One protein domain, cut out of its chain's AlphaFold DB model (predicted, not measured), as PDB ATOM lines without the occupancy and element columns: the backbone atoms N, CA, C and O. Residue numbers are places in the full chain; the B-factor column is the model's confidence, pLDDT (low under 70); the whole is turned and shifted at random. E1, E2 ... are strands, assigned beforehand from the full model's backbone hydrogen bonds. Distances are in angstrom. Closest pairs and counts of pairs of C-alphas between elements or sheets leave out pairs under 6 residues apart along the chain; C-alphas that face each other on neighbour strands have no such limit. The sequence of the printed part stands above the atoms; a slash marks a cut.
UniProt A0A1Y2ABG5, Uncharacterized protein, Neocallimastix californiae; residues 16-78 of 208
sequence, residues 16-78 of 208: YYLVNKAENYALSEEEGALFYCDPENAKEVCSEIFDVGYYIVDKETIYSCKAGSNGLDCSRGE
ATOM      1  N   TYR A  16     -13.238 -10.257   5.260       93.25
ATOM      2  CA  TYR A  16     -14.564 -10.040   5.818       93.25
ATOM      3  C   TYR A  16     -15.657 -10.207   4.762       93.25
ATOM      4  O   TYR A  16     -15.449  -9.887   3.591       93.25
ATOM      5  N   TYR A  17     -16.836 -10.639   5.205       92.44
ATOM      6  CA  TYR A  17     -18.030 -10.803   4.381       92.44
ATOM      7  C   TYR A  17     -19.262 -10.258   5.097       92.44
ATOM      8  O   TYR A  17     -19.412 -10.449   6.306       92.44
ATOM      9  N   LEU A  18     -20.172  -9.647   4.340       94.06
ATOM     10  CA  LEU A  18     -21.519  -9.355   4.820       94.06
ATOM     11  C   LEU A  18     -22.430 -10.542   4.529       94.06
ATOM     12  O   LEU A  18     -22.394 -11.132   3.450       94.06
ATOM     13  N   VAL A  19     -23.247 -10.890   5.514       92.00
ATOM     14  CA  VAL A  19     -24.143 -12.039   5.467       92.00
ATOM     15  C   VAL A  19     -25.556 -11.595   5.824       92.00
ATOM     16  O   VAL A  19     -25.805 -11.072   6.914       92.00
ATOM     17  N   ASN A  20     -26.503 -11.848   4.924       90.62
ATOM     18  CA  ASN A  20     -27.921 -11.656   5.179       90.62
ATOM     19  C   ASN A  20     -28.483 -12.879   5.917       90.62
ATOM     20  O   ASN A  20     -28.740 -13.939   5.342       90.62
ATOM     21  N   LYS A  21     -28.700 -12.727   7.224       87.19
ATOM     22  CA  LYS A  21     -29.226 -13.802   8.077       87.19
ATOM     23  C   LYS A  21     -30.681 -14.167   7.776       87.19
ATOM     24  O   LYS A  21     -31.069 -15.304   8.035       87.19
ATOM     25  N   ALA A  22     -31.476 -13.230   7.257       87.75
ATOM     26  CA  ALA A  22     -32.871 -13.482   6.895       87.75
ATOM     27  C   ALA A  22     -32.981 -14.319   5.611       87.75
ATOM     28  O   ALA A  22     -33.920 -15.096   5.454       87.75
ATOM     29  N   GLU A  23     -31.983 -14.228   4.731       86.69
ATOM     30  CA  GLU A  23     -31.905 -14.969   3.472       86.69
ATOM     31  C   GLU A  23     -31.017 -16.213   3.601       86.69
ATOM     32  O   GLU A  23     -30.115 -16.449   2.803       86.69
ATOM     33  N   ASN A  24     -31.259 -17.027   4.634       85.62
ATOM     34  CA  ASN A  24     -30.520 -18.272   4.883       85.62
ATOM     35  C   ASN A  24     -28.989 -18.097   4.920       85.62
ATOM     36  O   ASN A  24     -28.259 -18.979   4.470       85.62
ATOM     37  N   TYR A  25     -28.498 -16.989   5.485       85.44
ATOM     38  CA  TYR A  25     -27.064 -16.679   5.558       85.44
ATOM     39  C   TYR A  25     -26.403 -16.519   4.177       85.44
ATOM     40  O   TYR A  25     -25.224 -16.842   4.012       85.44
ATOM     41  N   ALA A  26     -27.147 -16.021   3.185       88.06
ATOM     42  CA  ALA A  26     -26.588 -15.634   1.895       88.06
ATOM     43  C   ALA A  26     -25.565 -14.498   2.050       88.06
ATOM     44  O   ALA A  26     -25.689 -13.647   2.932       88.06
ATOM     45  N   LEU A  27     -24.557 -14.480   1.176       90.00
ATOM     46  CA  LEU A  27     -23.646 -13.343   1.080       90.00
ATOM     47  C   LEU A  27     -24.398 -12.125   0.557       90.00
ATOM     48  O   LEU A  27     -25.210 -12.238  -0.358       90.00
ATOM     49  N   SER A  28     -24.086 -10.975   1.133       92.25
ATOM     50  CA  SER A  28     -24.598  -9.676   0.717       92.25
ATOM     51  C   SER A  28     -23.446  -8.791   0.259       92.25
ATOM     52  O   SER A  28     -22.342  -8.863   0.800       92.25
ATOM     53  N   GLU A  29     -23.694  -7.958  -0.749       90.62
ATOM     54  CA  GLU A  29     -22.685  -7.045  -1.297       90.62
ATOM     55  C   GLU A  29     -22.724  -5.655  -0.648       90.62
ATOM     56  O   GLU A  29     -21.718  -4.944  -0.679       90.62
ATOM     57  N   GLU A  30     -23.854  -5.282  -0.040       92.69
ATOM     58  CA  GLU A  30     -24.103  -3.922   0.453       92.69
ATOM     59  C   GLU A  30     -24.268  -3.861   1.973       92.69
ATOM     60  O   GLU A  30     -23.600  -3.062   2.625       92.69
ATOM     61  N   GLU A  31     -25.116  -4.711   2.557       95.00
ATOM     62  CA  GLU A  31     -25.461  -4.658   3.985       95.00
ATOM     63  C   GLU A  31     -25.700  -6.036   4.610       95.00
ATOM     64  O   GLU A  31     -26.115  -6.982   3.941       95.00
ATOM     65  N   GLY A  32     -25.454  -6.181   5.911       93.88
ATOM     66  CA  GLY A  32     -25.733  -7.423   6.630       93.88
ATOM     67  C   GLY A  32     -24.960  -7.559   7.935       93.88
ATOM     68  O   GLY A  32     -24.377  -6.603   8.438       93.88
ATOM     69  N   ALA A  33     -24.936  -8.773   8.480       93.38
ATOM     70  CA  ALA A  33     -24.064  -9.113   9.599       93.38
ATOM     71  C   ALA A  33     -22.637  -9.344   9.090       93.38
ATOM     72  O   ALA A  33     -22.445 -10.039   8.091       93.38
ATOM     73  N   LEU A  34     -21.638  -8.786   9.773       95.31
ATOM     74  CA  LEU A  34     -20.241  -8.912   9.367       95.31
ATOM     75  C   LEU A  34     -19.618 -10.189   9.939       95.31
ATOM     76  O   LEU A  34     -19.685 -10.450  11.138       95.31
ATOM     77  N   PHE A  35     -18.966 -10.963   9.079       93.50
ATOM     78  CA  PHE A  35     -18.188 -12.140   9.449       93.50
ATOM     79  C   PHE A  35     -16.739 -11.940   9.037       93.50
ATOM     80  O   PHE A  35     -16.471 -11.489   7.927       93.50
ATOM     81  N   TYR A  36     -15.810 -12.311   9.910       92.19
ATOM     82  CA  TYR A  36     -14.393 -12.402   9.587       92.19
ATOM     83  C   TYR A  36     -14.016 -13.862   9.384       92.19
ATOM     84  O   TYR A  36     -14.298 -14.691  10.250       92.19
ATOM     85  N   CYS A  37     -13.376 -14.168   8.261       88.19
ATOM     86  CA  CYS A  37     -12.922 -15.507   7.937       88.19
ATOM     87  C   CYS A  37     -11.397 -15.595   7.951       88.19
ATOM     88  O   CYS A  37     -10.722 -14.804   7.291       88.19
ATOM     89  N   ASP A  38     -10.867 -16.590   8.660       86.50
ATOM     90  CA  ASP A  38      -9.437 -16.884   8.738       86.50
ATOM     91  C   ASP A  38      -9.195 -18.365   8.402       86.50
ATOM     92  O   ASP A  38      -9.393 -19.232   9.261       86.50
ATOM     93  N   PRO A  39      -8.762 -18.684   7.167       76.62
ATOM     94  CA  PRO A  39      -8.579 -20.069   6.736       76.62
ATOM     95  C   PRO A  39      -7.419 -20.782   7.450       76.62
ATOM     96  O   PRO A  39      -7.313 -22.005   7.363       76.62
ATOM     97  N   GLU A  40      -6.550 -20.051   8.159       75.38
ATOM     98  CA  GLU A  40      -5.414 -20.620   8.892       75.38
ATOM     99  C   GLU A  40      -5.799 -21.090  10.307       75.38
ATOM    100  O   GLU A  40      -5.063 -21.864  10.925       75.38
ATOM    101  N   ASN A  41      -6.952 -20.662  10.832       70.12
ATOM    102  CA  ASN A  41      -7.402 -21.003  12.179       70.12
ATOM    103  C   ASN A  41      -8.341 -22.228  12.173       70.12
ATOM    104  O   ASN A  41      -9.513 -22.171  11.820       70.12
ATOM    105  N   ALA A  42      -7.814 -23.368  12.630       56.28
ATOM    106  CA  ALA A  42      -8.369 -24.718  12.453       56.28
ATOM    107  C   ALA A  42      -9.697 -25.061  13.180       56.28
ATOM    108  O   ALA A  42     -10.076 -26.232  13.207       56.28
ATOM    109  N   LYS A  43     -10.400 -24.103  13.800       56.53
ATOM    110  CA  LYS A  43     -11.634 -24.382  14.571       56.53
ATOM    111  C   LYS A  43     -12.889 -23.704  14.036       56.53
ATOM    112  O   LYS A  43     -13.959 -24.298  14.127       56.53
ATOM    113  N   GLU A  44     -12.766 -22.510  13.467       61.03
ATOM    114  CA  GLU A  44     -13.879 -21.750  12.901       61.03
ATOM    115  C   GLU A  44     -13.359 -21.008  11.674       61.03
ATOM    116  O   GLU A  44     -12.500 -20.142  11.793       61.03
ATOM    117  N   VAL A  45     -13.853 -21.376  10.487       76.75
ATOM    118  CA  VAL A  45     -13.425 -20.733   9.235       76.75
ATOM    119  C   VAL A  45     -13.881 -19.278   9.201       76.75
ATOM    120  O   VAL A  45     -13.178 -18.451   8.635       76.75
ATOM    121  N   CYS A  46     -15.026 -18.970   9.823       85.31
ATOM    122  CA  CYS A  46     -15.580 -17.628   9.923       85.31
ATOM    123  C   CYS A  46     -16.275 -17.410  11.271       85.31
ATOM    124  O   CYS A  46     -17.082 -18.248  11.685       85.31
ATOM    125  N   SER A  47     -16.033 -16.261  11.898       88.81
ATOM    126  CA  SER A  47     -16.684 -15.840  13.141       88.81
ATOM    127  C   SER A  47     -17.419 -14.518  12.925       88.81
ATOM    128  O   SER A  47     -16.948 -13.639  12.200       88.81
ATOM    129  N   GLU A  48     -18.595 -14.390  13.535       91.50
ATOM    130  CA  GLU A  48     -19.375 -13.154  13.480       91.50
ATOM    131  C   GLU A  48     -18.708 -12.056  14.312       91.50
ATOM    132  O   GLU A  48     -18.190 -12.310  15.401       91.50
ATOM    133  N   ILE A  49     -18.756 -10.834  13.797       93.81
ATOM    134  CA  ILE A  49     -18.270  -9.629  14.449       93.81
ATOM    135  C   ILE A  49     -19.434  -8.918  15.143       93.81
ATOM    136  O   ILE A  49     -20.486  -8.708  14.542       93.81
ATOM    137  N   PHE A  50     -19.220  -8.518  16.399       92.94
ATOM    138  CA  PHE A  50     -20.225  -7.855  17.238       92.94
ATOM    139  C   PHE A  50     -19.798  -6.476  17.756       92.94
ATOM    140  O   PHE A  50     -20.599  -5.808  18.413       92.94
ATOM    141  N   ASP A  51     -18.590  -6.013  17.426       94.25
ATOM    142  CA  ASP A  51     -18.121  -4.689  17.838       94.25
ATOM    143  C   ASP A  51     -18.471  -3.600  16.809       94.25
ATOM    144  O   ASP A  51     -18.390  -3.778  15.594       94.25
ATOM    145  N   VAL A  52     -18.866  -2.433  17.312       95.75
ATOM    146  CA  VAL A  52     -19.133  -1.242  16.495       95.75
ATOM    147  C   VAL A  52     -17.815  -0.655  15.991       95.75
ATOM    148  O   VAL A  52     -16.881  -0.478  16.778       95.75
ATOM    149  N   GLY A  53     -17.758  -0.266  14.715       97.00
ATOM    150  CA  GLY A  53     -16.592   0.402  14.147       97.00
ATOM    151  C   GLY A  53     -16.350   0.142  12.662       97.00
ATOM    152  O   GLY A  53     -17.266  -0.203  11.919       97.00
ATOM    153  N   TYR A  54     -15.101   0.326  12.236       98.06
ATOM    154  CA  TYR A  54     -14.629   0.058  10.882       98.06
ATOM    155  C   TYR A  54     -13.764  -1.200  10.814       98.06
ATOM    156  O   TYR A  54     -12.863  -1.400  11.633       98.06
ATOM    157  N   TYR A  55     -13.973  -1.975   9.753       97.81
ATOM    158  CA  TYR A  55     -13.174  -3.139   9.387       97.81
ATOM    159  C   TYR A  55     -12.746  -2.990   7.934       97.81
ATOM    160  O   TYR A  55     -13.577  -2.963   7.029       97.81
ATOM    161  N   ILE A  56     -11.447  -2.831   7.712       96.88
ATOM    162  CA  ILE A  56     -10.912  -2.375   6.431       96.88
ATOM    163  C   ILE A  56     -10.126  -3.511   5.779       96.88
ATOM    164  O   ILE A  56      -9.216  -4.077   6.383       96.88
ATOM    165  N   VAL A  57     -10.443  -3.829   4.528       94.69
ATOM    166  CA  VAL A  57      -9.598  -4.693   3.694       94.69
ATOM    167  C   VAL A  57      -8.621  -3.809   2.921       94.69
ATOM    168  O   VAL A  57      -7.404  -3.962   3.045       94.69
ATOM    169  N   ASP A  58      -9.142  -2.804   2.227       95.00
ATOM    170  CA  ASP A  58      -8.418  -1.797   1.448       95.00
ATOM    171  C   ASP A  58      -9.319  -0.562   1.249       95.00
ATOM    172  O   ASP A  58     -10.276  -0.370   1.996       95.00
ATOM    173  N   LYS A  59      -8.993   0.323   0.297       95.75
ATOM    174  CA  LYS A  59      -9.815   1.510   0.030       95.75
ATOM    175  C   LYS A  59     -11.103   1.185  -0.737       95.75
ATOM    176  O   LYS A  59     -12.053   1.948  -0.617       95.75
ATOM    177  N   GLU A  60     -11.141   0.094  -1.502       96.50
ATOM    178  CA  GLU A  60     -12.314  -0.349  -2.269       96.50
ATOM    179  C   GLU A  60     -13.280  -1.208  -1.426       96.50
ATOM    180  O   GLU A  60     -14.420  -1.468  -1.824       96.50
ATOM    181  N   THR A  61     -12.826  -1.692  -0.268       96.31
ATOM    182  CA  THR A  61     -13.595  -2.582   0.604       96.31
ATOM    183  C   THR A  61     -13.418  -2.210   2.074       96.31
ATOM    184  O   THR A  61     -12.494  -2.655   2.766       96.31
ATOM    185  N   ILE A  62     -14.366  -1.410   2.561       97.94
ATOM    186  CA  ILE A  62     -14.471  -0.959   3.949       97.94
ATOM    187  C   ILE A  62     -15.840  -1.351   4.486       97.94
ATOM    188  O   ILE A  62     -16.863  -1.021   3.894       97.94
ATOM    189  N   TYR A  63     -15.868  -1.990   5.647       98.25
ATOM    190  CA  TYR A  63     -17.102  -2.286   6.360       98.25
ATOM    191  C   TYR A  63     -17.264  -1.323   7.528       98.25
ATOM    192  O   TYR A  63     -16.351  -1.161   8.336       98.25
ATOM    193  N   SER A  64     -18.428  -0.688   7.608       97.81
ATOM    194  CA  SER A  64     -18.811   0.205   8.701       97.81
ATOM    195  C   SER A  64     -19.960  -0.434   9.463       97.81
ATOM    196  O   SER A  64     -21.020  -0.655   8.888       97.81
ATOM    197  N   CYS A  65     -19.752  -0.735  10.737       97.31
ATOM    198  CA  CYS A  65     -20.729  -1.371  11.609       97.31
ATOM    199  C   CYS A  65     -21.178  -0.400  12.695       97.31
ATOM    200  O   CYS A  65     -20.347   0.124  13.436       97.31
ATOM    201  N   LYS A  66     -22.490  -0.198  12.821       94.44
ATOM    202  CA  LYS A  66     -23.118   0.608  13.878       94.44
ATOM    203  C   LYS A  66     -24.069  -0.237  14.712       94.44
ATOM    204  O   LYS A  66     -24.561  -1.265  14.254       94.44
ATOM    205  N   ALA A  67     -24.371   0.224  15.921       91.12
ATOM    206  CA  ALA A  67     -25.423  -0.382  16.724       91.12
ATOM    207  C   ALA A  67     -26.783  -0.223  16.019       91.12
ATOM    208  O   ALA A  67     -27.209   0.896  15.724       91.12
ATOM    209  N   GLY A  68     -27.435  -1.350  15.755       86.06
ATOM    210  CA  GLY A  68     -28.768  -1.457  15.176       86.06
ATOM    211  C   GLY A  68     -29.804  -1.926  16.194       86.06
ATOM    212  O   GLY A  68     -29.519  -2.122  17.376       86.06
ATOM    213  N   SER A  69     -31.038  -2.141  15.732       80.12
ATOM    214  CA  SER A  69     -32.139  -2.578  16.610       80.12
ATOM    215  C   SER A  69     -32.019  -4.044  17.055       80.12
ATOM    216  O   SER A  69     -32.528  -4.400  18.112       80.12
ATOM    217  N   ASN A  70     -31.343  -4.887  16.265       77.81
ATOM    218  CA  ASN A  70     -31.226  -6.337  16.482       77.81
ATOM    219  C   ASN A  70     -29.771  -6.833  16.362       77.81
ATOM    220  O   ASN A  70     -29.521  -7.913  15.827       77.81
ATOM    221  N   GLY A  71     -28.807  -6.043  16.841       84.44
ATOM    222  CA  GLY A  71     -27.376  -6.344  16.742       84.44
ATOM    223  C   GLY A  71     -26.618  -5.214  16.061       84.44
ATOM    224  O   GLY A  71     -26.903  -4.046  16.318       84.44
ATOM    225  N   LEU A  72     -25.653  -5.557  15.211       91.56
ATOM    226  CA  LEU A  72     -24.957  -4.586  14.375       91.56
ATOM    227  C   LEU A  72     -25.605  -4.474  13.000       91.56
ATOM    228  O   LEU A  72     -25.851  -5.488  12.347       91.56
ATOM    229  N   ASP A  73     -25.781  -3.237  12.550       91.94
ATOM    230  CA  ASP A  73     -26.073  -2.924  11.158       91.94
ATOM    231  C   ASP A  73     -24.739  -2.591  10.483       91.94
ATOM    232  O   ASP A  73     -24.151  -1.536  10.755       91.94
ATOM    233  N   CYS A  74     -24.231  -3.495   9.645       97.00
ATOM    234  CA  CYS A  74     -22.999  -3.274   8.897       97.00
ATOM    235  C   CYS A  74     -23.287  -3.029   7.419       97.00
ATOM    236  O   CYS A  74     -24.110  -3.717   6.819       97.00
ATOM    237  N   SER A  75     -22.559  -2.086   6.828       97.06
ATOM    238  CA  SER A  75     -22.608  -1.791   5.398       97.06
ATOM    239  C   SER A  75     -21.212  -1.745   4.792       97.06
ATOM    240  O   SER A  75     -20.252  -1.331   5.453       97.06
ATOM    241  N   ARG A  76     -21.100  -2.137   3.526       97.88
ATOM    242  CA  ARG A  76     -19.883  -2.006   2.727       97.88
ATOM    243  C   ARG A  76     -19.849  -0.634   2.057       97.88
ATOM    244  O   ARG A  76     -20.868  -0.115   1.615       97.88
ATOM    245  N   GLY A  77     -18.661  -0.060   1.975       97.00
ATOM    246  CA  GLY A  77     -18.380   1.154   1.229       97.00
ATOM    247  C   GLY A  77     -16.948   1.166   0.712       97.00
ATOM    248  O   GLY A  77     -16.176   0.229   0.930       97.00
ATOM    249  N   GLU A  78     -16.609   2.259   0.047       97.25
ATOM    250  CA  GLU A  78     -15.292   2.530  -0.516       97.25
ATOM    251  C   GLU A  78     -14.896   3.988  -0.259       97.25
ATOM    252  O   GLU A  78     -15.742   4.827   0.057       97.25
TER     253      GLU A  78
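What this domain is: This is residues 16 to 78 of the 208 residues of an uncharacterized protein of Neocallimastix californiae (UniProt A0A1Y2ABG5). A strongly twisted sheet of seven short strands folds across itself: a three-strand meander, E5 E6 E7, makes one part, and the hairpin E1 and E2 with the hairpin E3 and E4 makes the other. E3 runs through the middle and joins the two parts, pairing with E7 near its start and with E1 and E4 further on, while the turns of hairpins E3 and E4 and E6 and E7 reach to far ends of the domain. The printed part has 63 residues with no named helix and seven named strands, E1 to E7 along the chain, in one branched sheet whose neighbour pairs are antiparallel; the class is all strand. It is compact, with a radius of gyration of the C-alphas of 11.4 A and spans of 32 by 28 by 20 A.

How they stand to each other: E3, residues 31 to 37, has three neighbours in staggered pairing. On one side of it lies E1, residues 16 to 20, antiparallel, with N 19 and O 33 2.8 A apart, within hydrogen-bond range. On the other side lie E4, residues 46 to 48, and E7, residues 71 to 77, both antiparallel to it. N 36 and O 47 are 2.9 A apart, as are N 32 and O 74. E2, residues 26 to 28, is an edge strand in a hairpin with E1; N 20 and O 26 are 2.8 A apart. E6, residues 62 to 68, forms a hairpin with E7, at 153 degrees between directions, with N 68 and O 71 2.8 A apart. On the other side of E6 lies the edge strand E5, residues 53 to 56, at 160 degrees, with N 63 and O 55 2.8 A apart. The closest C-alphas of E1 and E7, Leu 18 and Cys 74, are 7.5 A apart. E2 and E7 are apart, and so are E4 and E5.

Where its parts are: E1 begins at C-alpha 16, (-14.564, -10.040, 5.818). E3 is 17.0 A from first to last C-alpha, E6 18.2 A, and E7 19.4 A, ending at C-alpha 77, (-18.380, 1.154, 1.229). E1 measures 13.5 A, E2 6.4 A, E4 6.9 A and E5 10.0 A.

The domain as a whole: The two C-alphas farthest apart are those of Glu 40 and Ser 69, 33.2 A. The printed part has no cut. The link from E3 to E4, 8 residues, is short; the other links are tight. The mean pLDDT of the printed part is 89.6, and residues 42 to 44 are under 70.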